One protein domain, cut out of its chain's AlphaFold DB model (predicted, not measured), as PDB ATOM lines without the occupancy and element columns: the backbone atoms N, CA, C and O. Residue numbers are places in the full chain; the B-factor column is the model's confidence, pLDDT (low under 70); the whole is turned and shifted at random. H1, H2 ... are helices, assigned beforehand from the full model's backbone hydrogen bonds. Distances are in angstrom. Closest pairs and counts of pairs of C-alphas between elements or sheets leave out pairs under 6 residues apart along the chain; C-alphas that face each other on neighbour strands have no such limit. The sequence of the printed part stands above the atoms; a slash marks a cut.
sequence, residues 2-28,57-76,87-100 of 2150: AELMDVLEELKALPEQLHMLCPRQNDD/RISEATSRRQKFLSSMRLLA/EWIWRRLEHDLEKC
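What this domain is: This is residues 2 to 28, 57 to 76 and 87 to 100 of the 2150 residues of the protein "DEAD-box type RNA helicase" of Ajellomyces capsulatus (strain G186AR / H82 / ATCC MYA-2454 / RMSCC 2432) (UniProt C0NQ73). Three helices make a small, cut-up group with their centres in a triangle: the long helix H2 is crossed at a slant by the short H1, while the short H3 lies on another side of H2, close to it but with few contacts. A stretch with no named element, residues 13 to 28, leaves the end of H1, loops past the first half of H2, comes in to the middle of the group near Met 20, and runs out again to Asp 28 at one far end. The printed part has 61 residues with three named helices, H1, H2 and H3 along the chain, and no named strand; the class is all helix. It is compact, with a radius of gyration of the C-alphas of 11.1 A, and spans 34 by 23 by 17 A.

How they stand to each other: Start from H2, residues 57 to 76, the longest helix. Look next at H1, residues 2 to 12, which touches H2: the closest C-alphas, those of Leu 4 and Ser 71, are 5.4 A apart. Their lines stand at a steep tilt of 51 degrees, and they run opposite ways. Then look at H3, residues 87 to 97, which is close to H2 but not clearly touching it; the closest C-alphas, those of Met 72 and Ile 89, are 7.0 A apart. H2 and H3 stand at a steep tilt of 40 degrees and run opposite ways. H1 and H3 are near each other, with 5 pairs of C-alphas within 10 A. In H1 and H3 every O i to N i+4 pair is within hydrogen-bond range; in H2 12 of 16 are.

Where its parts are: Find C-alpha 57 at (119.490, 193.560, 88.726); from there H2 runs 30.3 A to C-alpha 76 at (147.195, 205.740, 90.682). H1 begins at C-alpha 2, at (142.587, 203.944, 77.270), and covers 15.1 A to C-alpha 12. H3 covers 15.4 A from C-alpha 87 to C-alpha 97, which you find at (128.313, 206.204, 99.895).

The domain as a whole: The two C-alphas farthest apart are those of Ala 2 and Asp 28, at 34.7 A. Look for two cuts: residues 29 to 56 are not printed, with 15.5 A from C-alpha 28 to C-alpha 57, and residues 77 to 86 are not printed, with 12.6 A from C-alpha 76 to C-alpha 87. The links H1 to H2 and H2 to H3 both run across a cut. The mean pLDDT of the printed part of this model is 88.8, and no printed residue is under 70.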
ATOM      1  N   ALA A   2     143.723 203.805  78.204       76.68
ATOM      2  CA  ALA A   2     142.587 203.944  77.270       76.68
ATOM      3  C   ALA A   2     141.370 203.062  77.628       76.68
ATOM      4  O   ALA A   2     140.311 203.598  77.910       76.68
ATOM      5  N   GLU A   3     141.562 201.752  77.807       81.67
ATOM      6  CA  GLU A   3     140.492 200.811  78.199       81.67
ATOM      7  C   GLU A   3     139.763 201.183  79.511       81.67
ATOM      8  O   GLU A   3     138.590 200.870  79.680       81.67
ATOM      9  N   LEU A   4     140.444 201.849  80.454       84.08
ATOM     10  CA  LEU A   4     139.832 202.342  81.696       84.08
ATOM     11  C   LEU A   4     139.063 203.647  81.467       84.08
ATOM     12  O   LEU A   4     138.075 203.890  82.148       84.08
ATOM     13  N   MET A   5     139.503 204.475  80.516       83.81
ATOM     14  CA  MET A   5     138.793 205.687  80.100       83.81
ATOM     15  C   MET A   5     137.522 205.319  79.329       83.81
ATOM     16  O   MET A   5     136.466 205.855  79.636       83.81
ATOM     17  N   ASP A   6     137.589 204.346  78.413       86.30
ATOM     18  CA  ASP A   6     136.425 203.831  77.675       86.30
ATOM     19  C   ASP A   6     135.350 203.294  78.638       86.30
ATOM     20  O   ASP A   6     134.169 203.626  78.520       86.30
ATOM     21  N   VAL A   7     135.765 202.519  79.649       88.21
ATOM     22  CA  VAL A   7     134.877 202.035  80.720       88.21
ATOM     23  C   VAL A   7     134.362 203.182  81.598       88.21
ATOM     24  O   VAL A   7     133.201 203.154  82.007       88.21
ATOM     25  N   LEU A   8     135.167 204.210  81.880       89.08
ATOM     26  CA  LEU A   8     134.728 205.359  82.674       89.08
ATOM     27  C   LEU A   8     133.701 206.231  81.930       89.08
ATOM     28  O   LEU A   8     132.730 206.670  82.541       89.08
ATOM     29  N   GLU A   9     133.862 206.445  80.623       87.86
ATOM     30  CA  GLU A   9     132.869 207.154  79.806       87.86
ATOM     31  C   GLU A   9     131.582 206.320  79.620       87.86
ATOM     32  O   GLU A   9     130.487 206.885  79.650       87.86
ATOM     33  N   GLU A  10     131.662 204.982  79.556       89.78
ATOM     34  CA  GLU A  10     130.476 204.105  79.647       89.78
ATOM     35  C   GLU A  10     129.731 204.301  80.983       89.78
ATOM     36  O   GLU A  10     128.506 204.421  81.008       89.78
ATOM     37  N   LEU A  11     130.462 204.383  82.099       90.82
ATOM     38  CA  LEU A  11     129.893 204.593  83.436       90.82
ATOM     39  C   LEU A  11     129.311 206.004  83.629       90.82
ATOM     40  O   LEU A  11     128.336 206.153  84.364       90.82
ATOM     41  N   LYS A  12     129.867 207.024  82.966       89.80
ATOM     42  CA  LYS A  12     129.326 208.397  82.929       89.80
ATOM     43  C   LYS A  12     128.059 208.534  82.088       89.80
ATOM     44  O   LYS A  12     127.266 209.432  82.350       89.80
ATOM     45  N   ALA A  13     127.863 207.674  81.089       89.29
ATOM     46  CA  ALA A  13     126.657 207.671  80.261       89.29
ATOM     47  C   ALA A  13     125.412 207.132  81.001       89.29
ATOM     48  O   ALA A  13     124.300 207.194  80.472       89.29
ATOM     49  N   LEU A  14     125.583 206.601  82.216       89.00
ATOM     50  CA  LEU A  14     124.498 206.133  83.077       89.00
ATOM     51  C   LEU A  14     123.786 207.303  83.792       89.00
ATOM     52  O   LEU A  14     124.406 208.333  84.055       89.00
ATOM     53  N   PRO A  15     122.497 207.164  84.165       87.03
ATOM     54  CA  PRO A  15     121.770 208.220  84.870       87.03
ATOM     55  C   PRO A  15     122.405 208.568  86.225       87.03
ATOM     56  O   PRO A  15     122.700 207.673  87.012       87.03
ATOM     57  N   GLU A  16     122.518 209.859  86.563       83.62
ATOM     58  CA  GLU A  16     123.091 210.308  87.850       83.62
ATOM     59  C   GLU A  16     122.377 209.710  89.080       83.62
ATOM     60  O   GLU A  16     122.996 209.483  90.119       83.62
ATOM     61  N   GLN A  17     121.083 209.402  88.961       84.87
ATOM     62  CA  GLN A  17     120.296 208.787  90.035       84.87
ATOM     63  C   GLN A  17     120.604 207.294  90.251       84.87
ATOM     64  O   GLN A  17     120.353 206.794  91.344       84.87
ATOM     65  N   LEU A  18     121.151 206.587  89.255       90.94
ATOM     66  CA  LEU A  18     121.446 205.154  89.340       90.94
ATOM     67  C   LEU A  18     122.635 204.902  90.273       90.94
ATOM     68  O   LEU A  18     123.696 205.496  90.088       90.94
ATOM     69  N   HIS A  19     122.485 204.001  91.245       91.04
ATOM     70  CA  HIS A  19     123.562 203.672  92.183       91.04
ATOM     71  C   HIS A  19     124.636 202.820  91.490       91.04
ATOM     72  O   HIS A  19     124.357 201.752  90.932       91.04
ATOM     73  N   MET A  20     125.889 203.268  91.529       90.65
ATOM     74  CA  MET A  20     126.994 202.655  90.784       90.65
ATOM     75  C   MET A  20     127.378 201.279  91.336       90.65
ATOM     76  O   MET A  20     127.758 200.394  90.573       90.65
ATOM     77  N   LEU A  21     127.275 201.091  92.655       91.92
ATOM     78  CA  LEU A  21     127.855 199.930  93.343       91.92
ATOM     79  C   LEU A  21     126.835 198.866  93.782       91.92
ATOM     80  O   LEU A  21     127.249 197.780  94.178       91.92
ATOM     81  N   CYS A  22     125.528 199.150  93.719       90.38
ATOM     82  CA  CYS A  22     124.472 198.240  94.183       90.38
ATOM     83  C   CYS A  22     123.274 198.158  93.203       90.38
ATOM     84  O   CYS A  22     123.216 198.934  92.247       90.38
ATOM     85  N   PRO A  23     122.312 197.229  93.408       88.90
ATOM     86  CA  PRO A  23     121.190 197.004  92.480       88.90
ATOM     87  C   PRO A  23     120.111 198.095  92.437       88.90
ATOM     88  O   PRO A  23     119.257 198.054  91.546       88.90
ATOM     89  N   ARG A  24     120.131 199.048  93.380       89.10
ATOM     90  CA  ARG A  24     119.121 200.109  93.490       89.10
ATOM     91  C   ARG A  24     119.143 201.037  92.277       89.10
ATOM     92  O   ARG A  24     120.193 201.533  91.873       89.10
ATOM     93  N   GLN A  25     117.965 201.292  91.722       87.08
ATOM     94  CA  GLN A  25     117.799 202.136  90.536       87.08
ATOM     95  C   GLN A  25     117.798 203.641  90.856       87.08
ATOM     96  O   GLN A  25     118.108 204.442  89.978       87.08
ATOM     97  N   ASN A  26     117.460 204.024  92.093       88.84
ATOM     98  CA  ASN A  26     117.544 205.389  92.622       88.84
ATOM     99  C   ASN A  26     117.488 205.400  94.168       88.84
ATOM    100  O   ASN A  26     117.401 204.350  94.806       88.84
ATOM    101  N   ASP A  27     117.520 206.593  94.774       82.67
ATOM    102  CA  ASP A  27     117.497 206.790  96.236       82.67
ATOM    103  C   ASP A  27     116.208 206.317  96.939       82.67
ATOM    104  O   ASP A  27     116.236 206.133  98.164       82.67
ATOM    105  N   ASP A  28     115.129 206.115  96.170       81.22
ATOM    106  CA  ASP A  28     113.803 205.652  96.605       81.22
ATOM    107  C   ASP A  28     113.589 204.136  96.377       81.22
ATOM    108  O   ASP A  28     112.571 203.580  96.799       81.22
ATOM    109  N   ARG A  57     118.982 192.293  88.157       84.24
ATOM    110  CA  ARG A  57     119.490 193.560  88.726       84.24
ATOM    111  C   ARG A  57     120.778 193.357  89.543       84.24
ATOM    112  O   ARG A  57     121.686 194.181  89.470       84.24
ATOM    113  N   ILE A  58     120.888 192.250  90.285       83.13
ATOM    114  CA  ILE A  58     122.089 191.890  91.061       83.13
ATOM    115  C   ILE A  58     123.281 191.569  90.142       83.13
ATOM    116  O   ILE A  58     124.405 191.995  90.429       83.13
ATOM    117  N   SER A  59     123.066 190.870  89.020       84.13
ATOM    118  CA  SER A  59     124.150 190.569  88.070       84.13
ATOM    119  C   SER A  59     124.626 191.812  87.306       84.13
ATOM    120  O   SER A  59     125.833 192.038  87.189       84.13
ATOM    121  N   GLU A  60     123.700 192.679  86.886       88.30
ATOM    122  CA  GLU A  60     123.997 193.972  86.258       88.30
ATOM    123  C   GLU A  60     124.803 194.884  87.199       88.30
ATOM    124  O   GLU A  60     125.868 195.380  86.825       88.30
ATOM    125  N   ALA A  61     124.351 195.046  88.446       88.44
ATOM    126  CA  ALA A  61     125.051 195.846  89.449       88.44
ATOM    127  C   ALA A  61     126.428 195.278  89.811       88.44
ATOM    128  O   ALA A  61     127.369 196.040  90.020       88.44
ATOM    129  N   THR A  62     126.583 193.950  89.826       86.52
ATOM    130  CA  THR A  62     127.893 193.312  90.025       86.52
ATOM    131  C   THR A  62     128.862 193.683  88.899       86.52
ATOM    132  O   THR A  62     130.006 194.040  89.185       86.52
ATOM    133  N   SER A  63     128.401 193.694  87.643       90.24
ATOM    134  CA  SER A  63     129.209 194.144  86.504       90.24
ATOM    135  C   SER A  63     129.515 195.647  86.565       90.24
ATOM    136  O   SER A  63     130.676 196.037  86.426       90.24
ATOM    137  N   ARG A  64     128.515 196.495  86.855       93.27
ATOM    138  CA  ARG A  64     128.682 197.955  87.008       93.27
ATOM    139  C   ARG A  64     129.692 198.298  88.107       93.27
ATOM    140  O   ARG A  64     130.602 199.092  87.868       93.27
ATOM    141  N   ARG A  65     129.610 197.626  89.260       91.94
ATOM    142  CA  ARG A  65     130.599 197.722  90.342       91.94
ATOM    143  C   ARG A  65     131.996 197.327  89.872       91.94
ATOM    144  O   ARG A  65     132.932 198.083  90.107       91.94
ATOM    145  N   GLN A  66     132.165 196.162  89.241       90.36
ATOM    146  CA  GLN A  66     133.488 195.701  88.795       90.36
ATOM    147  C   GLN A  66     134.121 196.674  87.790       90.36
ATOM    148  O   GLN A  66     135.309 196.978  87.902       90.36
ATOM    149  N   LYS A  67     133.324 197.232  86.868       92.07
ATOM    150  CA  LYS A  67     133.748 198.310  85.962       92.07
ATOM    151  C   LYS A  67     134.196 199.560  86.729       92.07
ATOM    152  O   LYS A  67     135.288 200.065  86.473       92.07
ATOM    153  N   PHE A  68     133.402 200.032  87.693       94.33
ATOM    154  CA  PHE A  68     133.725 201.224  88.487       94.33
ATOM    155  C   PHE A  68     134.995 201.036  89.330       94.33
ATOM    156  O   PHE A  68     135.906 201.857  89.268       94.33
ATOM    157  N   LEU A  69     135.107 199.919  90.054       91.62
ATOM    158  CA  LEU A  69     136.272 199.608  90.887       91.62
ATOM    159  C   LEU A  69     137.543 199.390  90.053       91.62
ATOM    160  O   LEU A  69     138.602 199.881  90.428       91.62
ATOM    161  N   SER A  70     137.452 198.745  88.884       89.31
ATOM    162  CA  SER A  70     138.582 198.671  87.945       89.31
ATOM    163  C   SER A  70     139.008 200.066  87.463       89.31
ATOM    164  O   SER A  70     140.201 200.361  87.382       89.31
ATOM    165  N   SER A  71     138.047 200.967  87.229       90.67
ATOM    166  CA  SER A  71     138.312 202.357  86.828       90.67
ATOM    167  C   SER A  71     139.007 203.179  87.921       90.67
ATOM    168  O   SER A  71     139.757 204.097  87.591       90.67
ATOM    169  N   MET A  72     138.875 202.817  89.208       90.76
ATOM    170  CA  MET A  72     139.628 203.455  90.303       90.76
ATOM    171  C   MET A  72     141.152 203.326  90.143       90.76
ATOM    172  O   MET A  72     141.884 204.121  90.722       90.76
ATOM    173  N   ARG A  73     141.661 202.413  89.302       88.23
ATOM    174  CA  ARG A  73     143.089 202.372  88.922       88.23
ATOM    175  C   ARG A  73     143.577 203.683  88.295       88.23
ATOM    176  O   ARG A  73     144.768 203.965  88.362       88.23
ATOM    177  N   LEU A  74     142.688 204.512  87.737       88.32
ATOM    178  CA  LEU A  74     143.024 205.859  87.256       88.32
ATOM    179  C   LEU A  74     143.514 206.792  88.381       88.32
ATOM    180  O   LEU A  74     144.294 207.697  88.098       88.32
ATOM    181  N   LEU A  75     143.151 206.535  89.645       87.54
ATOM    182  CA  LEU A  75     143.631 207.268  90.828       87.54
ATOM    183  C   LEU A  75     145.133 207.043  91.121       87.54
ATOM    184  O   LEU A  75     145.714 207.788  91.902       87.54
ATOM    185  N   ALA A  76     145.765 206.026  90.517       84.54
ATOM    186  CA  ALA A  76     147.195 205.740  90.682       84.54
ATOM    187  C   ALA A  76     148.105 206.521  89.712       84.54
ATOM    188  O   ALA A  76     149.323 206.533  89.886       84.54
ATOM    189  N   GLU A  87     138.774 213.384  90.066       89.19
ATOM    190  CA  GLU A  87     137.804 214.198  90.802       89.19
ATOM    191  C   GLU A  87     136.362 213.718  90.551       89.19
ATOM    192  O   GLU A  87     135.551 213.700  91.475       89.19
ATOM    193  N   TRP A  88     136.035 213.260  89.333       92.22
ATOM    194  CA  TRP A  88     134.738 212.626  89.056       92.22
ATOM    195  C   TRP A  88     134.561 211.301  89.806       92.22
ATOM    196  O   TRP A  88     133.517 211.110  90.430       92.22
ATOM    197  N   ILE A  89     135.571 210.420  89.802       92.48
ATOM    198  CA  ILE A  89     135.541 209.136  90.527       92.48
ATOM    199  C   ILE A  89     135.313 209.376  92.023       92.48
ATOM    200  O   ILE A  89     134.401 208.776  92.593       92.48
ATOM    201  N   TRP A  90     136.072 210.285  92.647       92.49
ATOM    202  CA  TRP A  90     135.892 210.624  94.060       92.49
ATOM    203  C   TRP A  90     134.511 211.212  94.337       92.49
ATOM    204  O   TRP A  90     133.788 210.690  95.182       92.49
ATOM    205  N   ARG A  91     134.099 212.242  93.591       91.94
ATOM    206  CA  ARG A  91     132.806 212.913  93.791       91.94
ATOM    207  C   ARG A  91     131.623 211.952  93.634       91.94
ATOM    208  O   ARG A  91     130.652 212.062  94.378       91.94
ATOM    209  N   ARG A  92     131.702 210.998  92.697       92.62
ATOM    210  CA  ARG A  92     130.676 209.964  92.491       92.62
ATOM    211  C   ARG A  92     130.684 208.914  93.601       92.62
ATOM    212  O   ARG A  92     129.617 208.546  94.081       92.62
ATOM    213  N   LEU A  93     131.863 208.471  94.037       92.22
ATOM    214  CA  LEU A  93     132.001 207.518  95.137       92.22
ATOM    215  C   LEU A  93     131.466 208.099  96.455       92.22
ATOM    216  O   LEU A  93     130.661 207.455  97.121       92.22
ATOM    217  N   GLU A  94     131.842 209.331  96.806       92.16
ATOM    218  CA  GLU A  94     131.341 209.998  98.015       92.16
ATOM    219  C   GLU A  94     129.819 210.204  97.969       92.16
ATOM    220  O   GLU A  94     129.144 209.955  98.966       92.16
ATOM    221  N   HIS A  95     129.262 210.576  96.809       91.00
ATOM    222  CA  HIS A  95     127.817 210.752  96.624       91.00
ATOM    223  C   HIS A  95     127.019 209.465  96.872       91.00
ATOM    224  O   HIS A  95     126.001 209.493  97.563       91.00
ATOM    225  N   ASP A  96     127.468 208.339  96.315       91.44
ATOM    226  CA  ASP A  96     126.775 207.056  96.441       91.44
ATOM    227  C   ASP A  96     126.914 206.473  97.864       91.44
ATOM    228  O   ASP A  96     125.961 205.893  98.391       91.44
ATOM    229  N   LEU A  97     128.064 206.674  98.524       92.79
ATOM    230  CA  LEU A  97     128.313 206.204  99.895       92.79
ATOM    231  C   LEU A  97     127.594 207.051 100.961       92.79
ATOM    232  O   LEU A  97     126.967 206.480 101.852       92.79
ATOM    233  N   GLU A  98     127.565 208.386 100.845       92.15
ATOM    234  CA  GLU A  98     126.787 209.258 101.754       92.15
ATOM    235  C   GLU A  98     125.252 209.070 101.606       92.15
ATOM    236  O   GLU A  98     124.475 209.631 102.388       92.15
ATOM    237  N   LYS A  99     124.795 208.256 100.638       89.23
ATOM    238  CA  LYS A  99     123.376 207.969 100.357       89.23
ATOM    239  C   LYS A  99     122.936 206.515 100.528       89.23
ATOM    240  O   LYS A  99     121.752 206.304 100.822       89.23
ATOM    241  N   CYS A 100     123.796 205.517 100.322       89.96
ATOM    242  CA  CYS A 100     123.358 204.123 100.213       89.96
ATOM    243  C   CYS A 100     124.183 203.127 101.049       89.96
ATOM    244  O   CYS A 100     125.340 202.826 100.762       89.96
TER     245      CYS A 100